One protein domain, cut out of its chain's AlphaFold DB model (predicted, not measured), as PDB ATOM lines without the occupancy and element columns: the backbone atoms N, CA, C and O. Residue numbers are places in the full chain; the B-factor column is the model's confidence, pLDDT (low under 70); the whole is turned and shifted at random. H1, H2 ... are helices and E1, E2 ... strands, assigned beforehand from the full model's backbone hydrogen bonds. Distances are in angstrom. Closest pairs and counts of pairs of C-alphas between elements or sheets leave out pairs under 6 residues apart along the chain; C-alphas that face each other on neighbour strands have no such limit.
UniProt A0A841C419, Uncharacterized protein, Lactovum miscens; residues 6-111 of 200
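This is residues 6 to 111 of the 200 residues of an uncharacterized protein of Lactovum miscens (UniProt A0A841C419). Two short parallel strands, E1 and E2, lie side by side with the short helix H3 over them and H2 next to H3; H1 and H4 sit at opposite ends of the whole, and residues 101 to 111, of which 101 to 109 belong to H4, stick out. The printed part has 106 residues, under half in named elements ordered H1 H2 E1 H3 E2 H4. It is mixed and compact, with radius of gyration of the C-alphas 14.9 A, spans 42 by 34 by 31 A.

H1, residues 6 to 17, 16.9 A, begins at C-alpha 6 (222.863, 167.434, 196.153). H2 is residues 31 to 37, E1 44 to 49, H3 68 to 73, E2 76 to 81. H4, residues 98 to 109, 16.3 A, ends at C-alpha 109 (231.809, 162.021, 229.979).

E1, H3 and E2 form a strand-helix-strand unit, parallel strands with a helix between, its crossover right-handed. N 47 and O 78 are within hydrogen-bond range, 2.9 A. H2 and H3 only just touch, with 3 pairs of C-alphas within 8 A, the closest Ile 35 and Ile 72, 6.6 A. Every helix O i to N i+4 pair is within range.

The printed part has no cut. Links H1 to H2, E1 to H3 and E2 to H4 are long. pLDDT is under 70 at residues 22 to 25, 57 to 62 and 87 to 99.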
ATOM      1  N   GLN A   6     224.312 167.225 196.253       78.50
ATOM      2  CA  GLN A   6     222.863 167.434 196.153       78.50
ATOM      3  C   GLN A   6     222.287 167.941 197.479       78.50
ATOM      4  O   GLN A   6     221.447 168.838 197.482       78.50
ATOM      5  N   GLN A   7     222.791 167.428 198.605       80.44
ATOM      6  CA  GLN A   7     222.409 167.916 199.930       80.44
ATOM      7  C   GLN A   7     222.832 169.380 200.106       80.44
ATOM      8  O   GLN A   7     222.037 170.188 200.577       80.44
ATOM      9  N   LEU A   8     224.034 169.757 199.652       84.75
ATOM     10  CA  LEU A   8     224.508 171.141 199.724       84.75
ATOM     11  C   LEU A   8     223.518 172.125 199.082       84.75
ATOM     12  O   LEU A   8     223.202 173.148 199.685       84.75
ATOM     13  N   ILE A   9     222.990 171.790 197.901       84.19
ATOM     14  CA  ILE A   9     222.000 172.614 197.194       84.19
ATOM     15  C   ILE A   9     220.717 172.751 198.024       84.19
ATOM     16  O   ILE A   9     220.219 173.864 198.198       84.19
ATOM     17  N   VAL A  10     220.202 171.646 198.569       84.25
ATOM     18  CA  VAL A  10     218.982 171.646 199.394       84.25
ATOM     19  C   VAL A  10     219.154 172.535 200.624       84.25
ATOM     20  O   VAL A  10     218.329 173.411 200.878       84.25
ATOM     21  N   TYR A  11     220.250 172.379 201.360       87.12
ATOM     22  CA  TYR A  11     220.503 173.184 202.553       87.12
ATOM     23  C   TYR A  11     220.744 174.660 202.232       87.12
ATOM     24  O   TYR A  11     220.285 175.526 202.975       87.12
ATOM     25  N   GLN A  12     221.402 174.980 201.115       87.19
ATOM     26  CA  GLN A  12     221.515 176.364 200.655       87.19
ATOM     27  C   GLN A  12     220.139 176.964 200.345       87.19
ATOM     28  O   GLN A  12     219.872 178.107 200.713       87.19
ATOM     29  N   GLN A  13     219.243 176.207 199.706       85.25
ATOM     30  CA  GLN A  13     217.870 176.647 199.457       85.25
ATOM     31  C   GLN A  13     217.085 176.841 200.761       85.25
ATOM     32  O   GLN A  13     216.394 177.850 200.901       85.25
ATOM     33  N   LEU A  14     217.213 175.927 201.728       85.88
ATOM     34  CA  LEU A  14     216.586 176.054 203.047       85.88
ATOM     35  C   LEU A  14     217.093 177.290 203.793       85.88
ATOM     36  O   LEU A  14     216.291 178.088 204.266       85.88
ATOM     37  N   ALA A  15     218.407 177.508 203.822       86.38
ATOM     38  CA  ALA A  15     219.003 178.674 204.461       86.38
ATOM     39  C   ALA A  15     218.534 179.993 203.816       86.38
ATOM     40  O   ALA A  15     218.280 180.966 204.529       86.38
ATOM     41  N   LYS A  16     218.339 180.024 202.486       86.25
ATOM     42  CA  LYS A  16     217.713 181.166 201.789       86.25
ATOM     43  C   LYS A  16     216.258 181.357 202.208       86.25
ATOM     44  O   LYS A  16     215.869 182.471 202.544       86.25
ATOM     45  N   LYS A  17     215.457 180.284 202.215       86.56
ATOM     46  CA  LYS A  17     214.034 180.328 202.606       86.56
ATOM     47  C   LYS A  17     213.848 180.821 204.041       86.56
ATOM     48  O   LYS A  17     212.978 181.644 204.291       86.56
ATOM     49  N   LEU A  18     214.710 180.376 204.952       86.69
ATOM     50  CA  LEU A  18     214.730 180.796 206.354       86.69
ATOM     51  C   LEU A  18     215.368 182.181 206.568       86.69
ATOM     52  O   LEU A  18     215.501 182.619 207.705       86.69
ATOM     53  N   ARG A  19     215.769 182.876 205.492       83.75
ATOM     54  CA  ARG A  19     216.427 184.195 205.524       83.75
ATOM     55  C   ARG A  19     217.701 184.228 206.377       83.75
ATOM     56  O   ARG A  19     218.126 185.295 206.812       83.75
ATOM     57  N   LEU A  20     218.340 183.072 206.562       80.50
ATOM     58  CA  LEU A  20     219.628 182.948 207.246       80.50
ATOM     59  C   LEU A  20     220.775 183.481 206.378       80.50
ATOM     60  O   LEU A  20     221.844 183.792 206.895       80.50
ATOM     61  N   ILE A  21     220.562 183.591 205.060       76.44
ATOM     62  CA  ILE A  21     221.564 184.063 204.100       76.44
ATOM     63  C   ILE A  21     220.952 185.084 203.131       76.44
ATOM     64  O   ILE A  21     219.860 184.858 202.610       76.44
ATOM     65  N   LYS A  22     221.646 186.206 202.881       61.31
ATOM     66  CA  LYS A  22     221.177 187.277 201.973       61.31
ATOM     67  C   LYS A  22     221.661 187.092 200.524       61.31
ATOM     68  O   LYS A  22     220.868 187.278 199.613       61.31
ATOM     69  N   GLN A  23     222.906 186.655 200.316       54.66
ATOM     70  CA  GLN A  23     223.480 186.084 199.081       54.66
ATOM     71  C   GLN A  23     224.948 185.708 199.378       54.66
ATOM     72  O   GLN A  23     225.558 186.308 200.256       54.66
ATOM     73  N   ASP A  24     225.476 184.682 198.703       55.69
ATOM     74  CA  ASP A  24     226.896 184.263 198.714       55.69
ATOM     75  C   ASP A  24     227.609 184.136 200.079       55.69
ATOM     76  O   ASP A  24     228.779 184.467 200.259       55.69
ATOM     77  N   SER A  25     226.913 183.600 201.078       63.09
ATOM     78  CA  SER A  25     227.511 183.329 202.384       63.09
ATOM     79  C   SER A  25     228.105 181.917 202.454       63.09
ATOM     80  O   SER A  25     227.415 180.940 202.150       63.09
ATOM     81  N   ASN A  26     229.319 181.775 202.994       70.06
ATOM     82  CA  ASN A  26     229.942 180.476 203.311       70.06
ATOM     83  C   ASN A  26     229.269 179.706 204.477       70.06
ATOM     84  O   ASN A  26     229.784 178.667 204.892       70.06
ATOM     85  N   ILE A  27     228.111 180.176 204.962       80.38
ATOM     86  CA  ILE A  27     227.322 179.584 206.060       80.38
ATOM     87  C   ILE A  27     226.983 178.113 205.780       80.38
ATOM     88  O   ILE A  27     227.136 177.262 206.653       80.38
ATOM     89  N   VAL A  28     226.578 177.791 204.546       85.19
ATOM     90  CA  VAL A  28     226.390 176.405 204.102       85.19
ATOM     91  C   VAL A  28     227.480 176.068 203.093       85.19
ATOM     92  O   VAL A  28     227.455 176.516 201.944       85.19
ATOM     93  N   SER A  29     228.450 175.271 203.528       86.56
ATOM     94  CA  SER A  29     229.633 174.929 202.744       86.56
ATOM     95  C   SER A  29     230.031 173.461 202.898       86.56
ATOM     96  O   SER A  29     229.629 172.760 203.836       86.56
ATOM     97  N   LYS A  30     230.834 173.002 201.933       87.31
ATOM     98  CA  LYS A  30     231.560 171.737 202.031       87.31
ATOM     99  C   LYS A  30     232.680 171.827 203.054       87.31
ATOM    100  O   LYS A  30     233.271 172.890 203.226       87.31
ATOM    101  N   LEU A  31     233.044 170.679 203.613       84.94
ATOM    102  CA  LEU A  31     234.078 170.567 204.637       84.94
ATOM    103  C   LEU A  31     235.436 171.079 204.150       84.94
ATOM    104  O   LEU A  31     235.991 171.987 204.757       84.94
ATOM    105  N   THR A  32     235.929 170.603 203.001       84.88
ATOM    106  CA  THR A  32     237.203 171.092 202.443       84.88
ATOM    107  C   THR A  32     237.178 172.601 202.182       84.88
ATOM    108  O   THR A  32     238.163 173.290 202.433       84.88
ATOM    109  N   LYS A  33     236.046 173.143 201.701       87.50
ATOM    110  CA  LYS A  33     235.914 174.589 201.464       87.50
ATOM    111  C   LYS A  33     236.046 175.357 202.779       87.50
ATOM    112  O   LYS A  33     236.738 176.367 202.805       87.50
ATOM    113  N   PHE A  34     235.408 174.881 203.845       89.75
ATOM    114  CA  PHE A  34     235.514 175.481 205.170       89.75
ATOM    115  C   PHE A  34     236.951 175.446 205.698       89.75
ATOM    116  O   PHE A  34     237.485 176.501 206.022       89.75
ATOM    117  N   ILE A  35     237.596 174.274 205.703       89.25
ATOM    118  CA  ILE A  35     238.970 174.115 206.209       89.25
ATOM    119  C   ILE A  35     239.929 175.079 205.493       89.25
ATOM    120  O   ILE A  35     240.755 175.717 206.136       89.25
ATOM    121  N   ASN A  36     239.762 175.260 204.180       88.31
ATOM    122  CA  ASN A  36     240.590 176.177 203.394       88.31
ATOM    123  C   ASN A  36     240.241 177.667 203.569       88.31
ATOM    124  O   ASN A  36     241.042 178.513 203.187       88.31
ATOM    125  N   SER A  37     239.044 178.005 204.059       88.88
ATOM    126  CA  SER A  37     238.573 179.401 204.135       88.88
ATOM    127  C   SER A  37     238.766 180.048 205.506       88.88
ATOM    128  O   SER A  37     238.744 181.273 205.599       88.88
ATOM    129  N   TYR A  38     238.902 179.252 206.565       89.44
ATOM    130  CA  TYR A  38     238.988 179.741 207.942       89.44
ATOM    131  C   TYR A  38     240.339 179.389 208.534       89.44
ATOM    132  O   TYR A  38     240.775 178.257 208.401       89.44
ATOM    133  N   ASP A  39     240.988 180.342 209.193       90.12
ATOM    134  CA  ASP A  39     242.286 180.167 209.852       90.12
ATOM    135  C   ASP A  39     242.089 179.681 211.304       90.12
ATOM    136  O   ASP A  39     241.148 180.156 211.949       90.12
ATOM    137  N   PRO A  40     242.933 178.785 211.865       92.12
ATOM    138  CA  PRO A  40     242.748 178.305 213.238       92.12
ATOM    139  C   PRO A  40     242.912 179.425 214.274       92.12
ATOM    140  O   PRO A  40     242.331 179.367 215.351       92.12
ATOM    141  N   SER A  41     243.661 180.487 213.948       93.38
ATOM    142  CA  SER A  41     243.815 181.661 214.815       93.38
ATOM    143  C   SER A  41     242.543 182.509 214.921       93.38
ATOM    144  O   SER A  41     242.441 183.366 215.800       93.38
ATOM    145  N   LYS A  42     241.566 182.288 214.033       92.94
ATOM    146  CA  LYS A  42     240.294 183.020 213.983       92.94
ATOM    147  C   LYS A  42     239.123 182.036 213.908       92.94
ATOM    148  O   LYS A  42     238.437 181.986 212.881       92.94
ATOM    149  N   PRO A  43     238.885 181.254 214.978       93.25
ATOM    150  CA  PRO A  43     237.856 180.232 214.970       93.25
ATOM    151  C   PRO A  43     236.464 180.861 214.892       93.25
ATOM    152  O   PRO A  43     236.179 181.872 215.542       93.25
ATOM    153  N   VAL A  44     235.582 180.232 214.119       93.06
ATOM    154  CA  VAL A  44     234.160 180.593 214.098       93.06
ATOM    155  C   VAL A  44     233.483 180.168 215.398       93.06
ATOM    156  O   VAL A  44     233.974 179.294 216.110       93.06
ATOM    157  N   ASP A  45     232.336 180.757 215.722       93.56
ATOM    158  CA  ASP A  45     231.665 180.443 216.986       93.56
ATOM    159  C   ASP A  45     231.079 179.028 217.001       93.56
ATOM    160  O   ASP A  45     231.339 178.261 217.926       93.56
ATOM    161  N   ILE A  46     230.305 178.671 215.973       92.19
ATOM    162  CA  ILE A  46     229.577 177.400 215.924       92.19
ATOM    163  C   ILE A  46     229.676 176.786 214.532       92.19
ATOM    164  O   ILE A  46     229.425 177.437 213.518       92.19
ATOM    165  N   VAL A  47     229.973 175.491 214.503       93.38
ATOM    166  CA  VAL A  47     229.898 174.632 213.327       93.38
ATOM    167  C   VAL A  47     228.897 173.516 213.578       93.38
ATOM    168  O   VAL A  47     228.944 172.858 214.609       93.38
ATOM    169  N   ILE A  48     228.039 173.254 212.592       92.69
ATOM    170  CA  ILE A  48     227.189 172.058 212.556       92.69
ATOM    171  C   ILE A  48     227.641 171.191 211.385       92.69
ATOM    172  O   ILE A  48     227.738 171.693 210.261       92.69
ATOM    173  N   ILE A  49     227.909 169.911 211.621       90.19
ATOM    174  CA  ILE A  49     228.275 168.926 210.597       90.19
ATOM    175  C   ILE A  49     227.151 167.902 210.487       90.19
ATOM    176  O   ILE A  49     226.846 167.219 211.461       90.19
ATOM    177  N   ASP A  50     226.559 167.806 209.298       87.75
ATOM    178  CA  ASP A  50     225.602 166.752 208.965       87.75
ATOM    179  C   ASP A  50     226.323 165.564 208.315       87.75
ATOM    180  O   ASP A  50     227.339 165.755 207.638       87.75
ATOM    181  N   GLU A  51     225.803 164.354 208.527       83.12
ATOM    182  CA  GLU A  51     226.385 163.087 208.060       83.12
ATOM    183  C   GLU A  51     227.886 162.962 208.386       83.12
ATOM    184  O   GLU A  51     228.719 162.610 207.545       83.12
ATOM    185  N   ALA A  52     228.256 163.265 209.637       83.69
ATOM    186  CA  ALA A  52     229.648 163.275 210.093       83.69
ATOM    187  C   ALA A  52     230.330 161.896 209.996       83.69
ATOM    188  O   ALA A  52     231.553 161.808 210.038       83.69
ATOM    189  N   HIS A  53     229.559 160.822 209.812       78.38
ATOM    190  CA  HIS A  53     230.089 159.489 209.532       78.38
ATOM    191  C   HIS A  53     230.844 159.411 208.189       78.38
ATOM    192  O   HIS A  53     231.594 158.470 207.968       78.38
ATOM    193  N   LEU A  54     230.699 160.412 207.311       78.19
ATOM    194  CA  LEU A  54     231.428 160.520 206.043       78.19
ATOM    195  C   LEU A  54     232.762 161.283 206.149       78.19
ATOM    196  O   LEU A  54     233.404 161.524 205.119       78.19
ATOM    197  N   LEU A  55     233.145 161.726 207.351       79.44
ATOM    198  CA  LEU A  55     234.399 162.443 207.588       79.44
ATOM    199  C   LEU A  55     235.609 161.578 207.240       79.44
ATOM    200  O   LEU A  55     235.652 160.388 207.545       79.44
ATOM    201  N   TRP A  56     236.619 162.189 206.623       73.50
ATOM    202  CA  TRP A  56     237.861 161.484 206.326       73.50
ATOM    203  C   TRP A  56     238.816 161.532 207.511       73.50
ATOM    204  O   TRP A  56     239.163 162.601 208.016       73.50
ATOM    205  N   THR A  57     239.277 160.350 207.901       65.00
ATOM    206  CA  THR A  57     240.311 160.147 208.919       65.00
ATOM    207  C   THR A  57     241.680 159.831 208.312       65.00
ATOM    208  O   THR A  57     242.583 159.401 209.019       65.00
ATOM    209  N   GLN A  58     241.795 159.956 206.987       55.56
ATOM    210  CA  GLN A  58     243.019 159.817 206.204       55.56
ATOM    211  C   GLN A  58     242.958 160.791 205.020       55.56
ATOM    212  O   GLN A  58     241.873 161.112 204.520       55.56
ATOM    213  N   GLY A  59     244.120 161.248 204.552       56.06
ATOM    214  CA  GLY A  59     244.217 162.157 203.412       56.06
ATOM    215  C   GLY A  59     243.598 161.568 202.137       56.06
ATOM    216  O   GLY A  59     243.827 160.413 201.784       56.06
ATOM    217  N   LYS A  60     242.823 162.381 201.413       60.19
ATOM    218  CA  LYS A  60     242.317 162.074 200.061       60.19
ATOM    219  C   LYS A  60     242.849 163.105 199.074       60.19
ATOM    220  O   LYS A  60     243.256 164.191 199.460       60.19
ATOM    221  N   GLN A  61     242.770 162.846 197.770       59.25
ATOM    222  CA  GLN A  61     243.203 163.830 196.761       59.25
ATOM    223  C   GLN A  61     242.541 165.217 196.948       59.25
ATOM    224  O   GLN A  61     243.157 166.251 196.697       59.25
ATOM    225  N   SER A  62     241.303 165.242 197.446       64.69
ATOM    226  CA  SER A  62     240.531 166.448 197.768       64.69
ATOM    227  C   SER A  62     240.753 167.010 199.182       64.69
ATOM    228  O   SER A  62     240.132 168.013 199.524       64.69
ATOM    229  N   TYR A  63     241.574 166.382 200.023       73.88
ATOM    230  CA  TYR A  63     241.885 166.821 201.386       73.88
ATOM    231  C   TYR A  63     243.279 166.348 201.794       73.88
ATOM    232  O   TYR A  63     243.514 165.161 201.992       73.88
ATOM    233  N   ARG A  64     244.197 167.306 201.921       72.88
ATOM    234  CA  ARG A  64     245.618 167.046 202.176       72.88
ATOM    235  C   ARG A  64     245.976 166.917 203.661       72.88
ATOM    236  O   ARG A  64     247.143 166.706 203.954       72.88
ATOM    237  N   GLY A  65     245.014 167.103 204.565       73.69
ATOM    238  CA  GLY A  65     245.238 166.932 205.999       73.69
ATOM    239  C   GLY A  65     245.105 165.473 206.433       73.69
ATOM    240  O   GLY A  65     244.763 164.595 205.637       73.69
ATOM    241  N   GLU A  66     245.377 165.227 207.709       74.19
ATOM    242  CA  GLU A  66     245.386 163.880 208.286       74.19
ATOM    243  C   GLU A  66     244.039 163.519 208.926       74.19
ATOM    244  O   GLU A  66     243.595 162.377 208.828       74.19
ATOM    245  N   ASN A  67     243.347 164.496 209.521       80.31
ATOM    246  CA  ASN A  67     242.090 164.286 210.234       80.31
ATOM    247  C   ASN A  67     241.144 165.487 210.071       80.31
ATOM    248  O   ASN A  67     241.330 166.538 210.691       80.31
ATOM    249  N   GLN A  68     240.087 165.315 209.267       84.00
ATOM    250  CA  GLN A  68     239.144 166.403 208.981       84.00
ATOM    251  C   GLN A  68     238.413 166.901 210.222       84.00
ATOM    252  O   GLN A  68     238.058 168.075 210.288       84.00
ATOM    253  N   LEU A  69     238.150 166.016 211.186       85.38
ATOM    254  CA  LEU A  69     237.449 166.396 212.401       85.38
ATOM    255  C   LEU A  69     238.321 167.304 213.265       85.38
ATOM    256  O   LEU A  69     237.833 168.328 213.734       85.38
ATOM    257  N   GLN A  70     239.603 166.967 213.417       86.31
ATOM    258  CA  GLN A  70     240.546 167.802 214.160       86.31
ATOM    259  C   GLN A  70     240.717 169.174 213.498       86.31
ATOM    260  O   GLN A  70     240.578 170.193 214.167       86.31
ATOM    261  N   ASP A  71     240.876 169.213 212.172       89.75
ATOM    262  CA  ASP A  71     240.968 170.474 211.422       89.75
ATOM    263  C   ASP A  71     239.746 171.384 211.607       89.75
ATOM    264  O   ASP A  71     239.859 172.609 211.523       89.75
ATOM    265  N   ILE A  72     238.562 170.800 211.809       90.81
ATOM    266  CA  ILE A  72     237.336 171.555 212.073       90.81
ATOM    267  C   ILE A  72     237.285 172.017 213.532       90.81
ATOM    268  O   ILE A  72     236.914 173.166 213.776       90.81
ATOM    269  N   LEU A  73     237.670 171.157 214.482       89.56
ATOM    270  CA  LEU A  73     237.753 171.498 215.905       89.56
ATOM    271  C   LEU A  73     238.714 172.670 216.149       89.56
ATOM    272  O   LEU A  73     238.386 173.566 216.919       89.56
ATOM    273  N   ASP A  74     239.835 172.732 215.433       92.94
ATOM    274  CA  ASP A  74     240.813 173.821 215.569       92.94
ATOM    275  C   ASP A  74     240.305 175.165 215.009       92.94
ATOM    276  O   ASP A  74     240.869 176.221 215.289       92.94
ATOM    277  N   ARG A  75     239.234 175.150 214.205       94.62
ATOM    278  CA  ARG A  75     238.676 176.329 213.513       94.62
ATOM    279  C   ARG A  75     237.301 176.732 214.031       94.62
ATOM    280  O   ARG A  75     236.674 177.616 213.444       94.62
ATOM    281  N   ALA A  76     236.814 176.111 215.102       95.12
ATOM    282  CA  ALA A  76     235.510 176.405 215.679       95.12
ATOM    283  C   ALA A  76     235.539 176.328 217.209       95.12
ATOM    284  O   ALA A  76     236.136 175.426 217.783       95.12
ATOM    285  N   LYS A  77     234.842 177.246 217.885       94.88
ATOM    286  CA  LYS A  77     234.709 177.206 219.351       94.88
ATOM    287  C   LYS A  77     233.787 176.069 219.796       94.88
ATOM    288  O   LYS A  77     234.041 175.431 220.813       94.88
ATOM    289  N   VAL A  78     232.717 175.825 219.035       92.94
ATOM    290  CA  VAL A  78     231.755 174.741 219.262       92.94
ATOM    291  C   VAL A  78     231.510 173.986 217.959       92.94
ATOM    292  O   VAL A  78     231.194 174.588 216.932       92.94
ATOM    293  N   VAL A  79     231.602 172.657 218.011       92.31
ATOM    294  CA  VAL A  79     231.279 171.764 216.891       92.31
ATOM    295  C   VAL A  79     230.156 170.823 217.311       92.31
ATOM    296  O   VAL A  79     230.298 170.058 218.260       92.31
ATOM    297  N   ILE A  80     229.045 170.873 216.580       92.81
ATOM    298  CA  ILE A  80     227.909 169.962 216.712       92.81
ATOM    299  C   ILE A  80     227.980 168.972 215.552       92.81
ATOM    300  O   ILE A  80     228.005 169.377 214.388       92.81
ATOM    301  N   VAL A  81     228.000 167.679 215.860       89.69
ATOM    302  CA  VAL A  81     228.073 166.609 214.859       89.69
ATOM    303  C   VAL A  81     226.815 165.752 214.897       89.69
ATOM    304  O   VAL A  81     226.417 165.273 215.956       89.69
ATOM    305  N   VAL A  82     226.199 165.549 213.735       89.25
ATOM    306  CA  VAL A  82     225.130 164.564 213.537       89.25
ATOM    307  C   VAL A  82     225.755 163.310 212.943       89.25
ATOM    308  O   VAL A  82     226.484 163.378 211.951       89.25
ATOM    309  N   PHE A  83     225.514 162.165 213.574       82.38
ATOM    310  CA  PHE A  83     226.198 160.919 213.251       82.38
ATOM    311  C   PHE A  83     225.256 159.716 213.339       82.38
ATOM    312  O   PHE A  83     224.459 159.616 214.270       82.38
ATOM    313  N   ASP A  84     225.417 158.777 212.407       81.94
ATOM    314  CA  ASP A  84     224.718 157.494 212.388       81.94
ATOM    315  C   ASP A  84     225.738 156.366 212.195       81.94
ATOM    316  O   ASP A  84     226.347 156.227 211.133       81.94
ATOM    317  N   LYS A  85     225.928 155.555 213.243       75.25
ATOM    318  CA  LYS A  85     226.893 154.445 213.249       75.25
ATOM    319  C   LYS A  85     226.535 153.348 212.243       75.25
ATOM    320  O   LYS A  85     227.429 152.662 211.760       75.25
ATOM    321  N   ASN A  86     225.248 153.171 211.947       73.56
ATOM    322  CA  ASN A  86     224.766 152.080 211.103       73.56
ATOM    323  C   ASN A  86     224.903 152.410 209.605       73.56
ATOM    324  O   ASN A  86     224.783 151.516 208.776       73.56
ATOM    325  N   GLN A  87     225.176 153.672 209.249       69.50
ATOM    326  CA  GLN A  87     225.410 154.110 207.863       69.50
ATOM    327  C   GLN A  87     226.870 153.998 207.415       69.50
ATOM    328  O   GLN A  87     227.202 154.348 206.281       69.50
ATOM    329  N   ILE A  88     227.761 153.497 208.270       67.88
ATOM    330  CA  ILE A  88     229.147 153.288 207.874       67.88
ATOM    331  C   ILE A  88     229.213 152.033 206.995       67.88
ATOM    332  O   ILE A  88     229.226 150.901 207.478       67.88
ATOM    333  N   LEU A  89     229.228 152.255 205.678       56.19
ATOM    334  CA  LEU A  89     229.410 151.217 204.669       56.19
ATOM    335  C   LEU A  89     230.754 150.508 204.924       56.19
ATOM    336  O   LEU A  89     231.792 151.130 205.142       56.19
ATOM    337  N   SER A  90     230.705 149.186 204.979       49.66
ATOM    338  CA  SER A  90     231.681 148.303 205.620       49.66
ATOM    339  C   SER A  90     233.167 148.450 205.223       49.66
ATOM    340  O   SER A  90     233.512 148.725 204.078       49.66
ATOM    341  N   ARG A  91     234.019 148.072 206.193       42.81
ATOM    342  CA  ARG A  91     235.449 147.674 206.167       42.81
ATOM    343  C   ARG A  91     236.544 148.736 206.068       42.81
ATOM    344  O   ARG A  91     237.517 148.591 206.797       42.81
ATOM    345  N   GLU A  92     236.406 149.798 205.283       44.72
ATOM    346  CA  GLU A  92     237.495 150.796 205.154       44.72
ATOM    347  C   GLU A  92     237.392 151.959 206.152       44.72
ATOM    348  O   GLU A  92     238.336 152.724 206.319       44.72
ATOM    349  N   GLN A  93     236.247 152.100 206.828       45.75
ATOM    350  CA  GLN A  93     235.958 153.244 207.704       45.75
ATOM    351  C   GLN A  93     235.660 152.852 209.159       45.75
ATOM    352  O   GLN A  93     235.711 153.707 210.038       45.75
ATOM    353  N   PHE A  94     235.361 151.573 209.432       41.81
ATOM    354  CA  PHE A  94     234.954 151.120 210.774       41.81
ATOM    355  C   PHE A  94     236.088 150.513 211.610       41.81
ATOM    356  O   PHE A  94     235.932 150.333 212.815       41.81
ATOM    357  N   VAL A  95     237.224 150.163 211.013       39.41
ATOM    358  CA  VAL A  95     238.251 149.389 211.717       39.41
ATOM    359  C   VAL A  95     239.426 150.313 212.029       39.41
ATOM    360  O   VAL A  95     240.138 150.733 211.130       39.41
ATOM    361  N   GLU A  96     239.576 150.636 213.318       46.62
ATOM    362  CA  GLU A  96     240.721 151.324 213.948       46.62
ATOM    363  C   GLU A  96     240.773 152.854 213.992       46.62
ATOM    364  O   GLU A  96     241.862 153.414 214.098       46.62
ATOM    365  N   ASN A  97     239.650 153.571 214.086       56.47
ATOM    366  CA  ASN A  97     239.754 154.936 214.610       56.47
ATOM    367  C   ASN A  97     239.560 154.982 216.126       56.47
ATOM    368  O   ASN A  97     238.505 155.368 216.630       56.47
ATOM    369  N   LYS A  98     240.612 154.586 216.863       62.34
ATOM    370  CA  LYS A  98     240.715 154.830 218.314       62.34
ATOM    371  C   LYS A  98     240.372 156.283 218.645       62.34
ATOM    372  O   LYS A  98     239.740 156.526 219.668       62.34
ATOM    373  N   ASP A  99     240.703 157.229 217.768       63.78
ATOM    374  CA  ASP A  99     240.427 158.648 217.992       63.78
ATOM    375  C   ASP A  99     238.928 158.948 218.024       63.78
ATOM    376  O   ASP A  99     238.487 159.750 218.846       63.78
ATOM    377  N   TYR A 100     238.123 158.259 217.208       70.12
ATOM    378  CA  TYR A 100     236.674 158.432 217.212       70.12
ATOM    379  C   TYR A 100     236.030 157.853 218.477       70.12
ATOM    380  O   TYR A 100     235.226 158.527 219.122       70.12
ATOM    381  N   THR A 101     236.419 156.638 218.879       73.06
ATOM    382  CA  THR A 101     235.947 156.031 220.136       73.06
ATOM    383  C   THR A 101     236.341 156.890 221.336       73.06
ATOM    384  O   THR A 101     235.487 157.233 222.150       73.06
ATOM    385  N   ASN A 102     237.599 157.338 221.390       76.00
ATOM    386  CA  ASN A 102     238.102 158.224 222.439       76.00
ATOM    387  C   ASN A 102     237.348 159.563 222.470       76.00
ATOM    388  O   ASN A 102     237.073 160.099 223.544       76.00
ATOM    389  N   LEU A 103     237.017 160.133 221.308       76.31
ATOM    390  CA  LEU A 103     236.239 161.366 221.233       76.31
ATOM    391  C   LEU A 103     234.812 161.153 221.742       76.31
ATOM    392  O   LEU A 103     234.334 161.951 222.545       76.31
ATOM    393  N   LEU A 104     234.146 160.075 221.320       79.94
ATOM    394  CA  LEU A 104     232.806 159.738 221.800       79.94
ATOM    395  C   LEU A 104     232.777 159.538 223.314       79.94
ATOM    396  O   LEU A 104     231.870 160.043 223.973       79.94
ATOM    397  N   GLU A 105     233.761 158.837 223.873       84.19
ATOM    398  CA  GLU A 105     233.892 158.671 225.321       84.19
ATOM    399  C   GLU A 105     234.055 160.022 226.019       84.19
ATOM    400  O   GLU A 105     233.301 160.329 226.940       84.19
ATOM    401  N   LYS A 106     234.952 160.889 225.529       85.62
ATOM    402  CA  LYS A 106     235.131 162.250 226.066       85.62
ATOM    403  C   LYS A 106     233.850 163.084 226.004       85.62
ATOM    404  O   LYS A 106     233.568 163.831 226.939       85.62
ATOM    405  N   VAL A 107     233.084 162.985 224.918       86.81
ATOM    406  CA  VAL A 107     231.821 163.719 224.741       86.81
ATOM    407  C   VAL A 107     230.751 163.200 225.702       86.81
ATOM    408  O   VAL A 107     230.068 164.004 226.335       86.81
ATOM    409  N   LYS A 108     230.645 161.875 225.871       87.44
ATOM    410  CA  LYS A 108     229.729 161.243 226.834       87.44
ATOM    411  C   LYS A 108     230.062 161.610 228.278       87.44
ATOM    412  O   LYS A 108     229.157 161.944 229.028       87.44
ATOM    413  N   LEU A 109     231.346 161.617 228.644       91.44
ATOM    414  CA  LEU A 109     231.809 162.021 229.979       91.44
ATOM    415  C   LEU A 109     231.453 163.473 230.325       91.44
ATOM    416  O   LEU A 109     231.338 163.810 231.497       91.44
ATOM    417  N   LYS A 110     231.293 164.331 229.314       91.31
ATOM    418  CA  LYS A 110     230.890 165.734 229.474       91.31
ATOM    419  C   LYS A 110     229.389 165.966 229.275       91.31
ATOM    420  O   LYS A 110     228.998 167.113 229.100       91.31
ATOM    421  N   GLU A 111     228.582 164.904 229.221       90.94
ATOM    422  CA  GLU A 111     227.126 164.962 229.009       90.94
ATOM    423  C   GLU A 111     226.697 165.701 227.726       90.94
ATOM    424  O   GLU A 111     225.570 166.166 227.596       90.94
TER     425      GLU A 111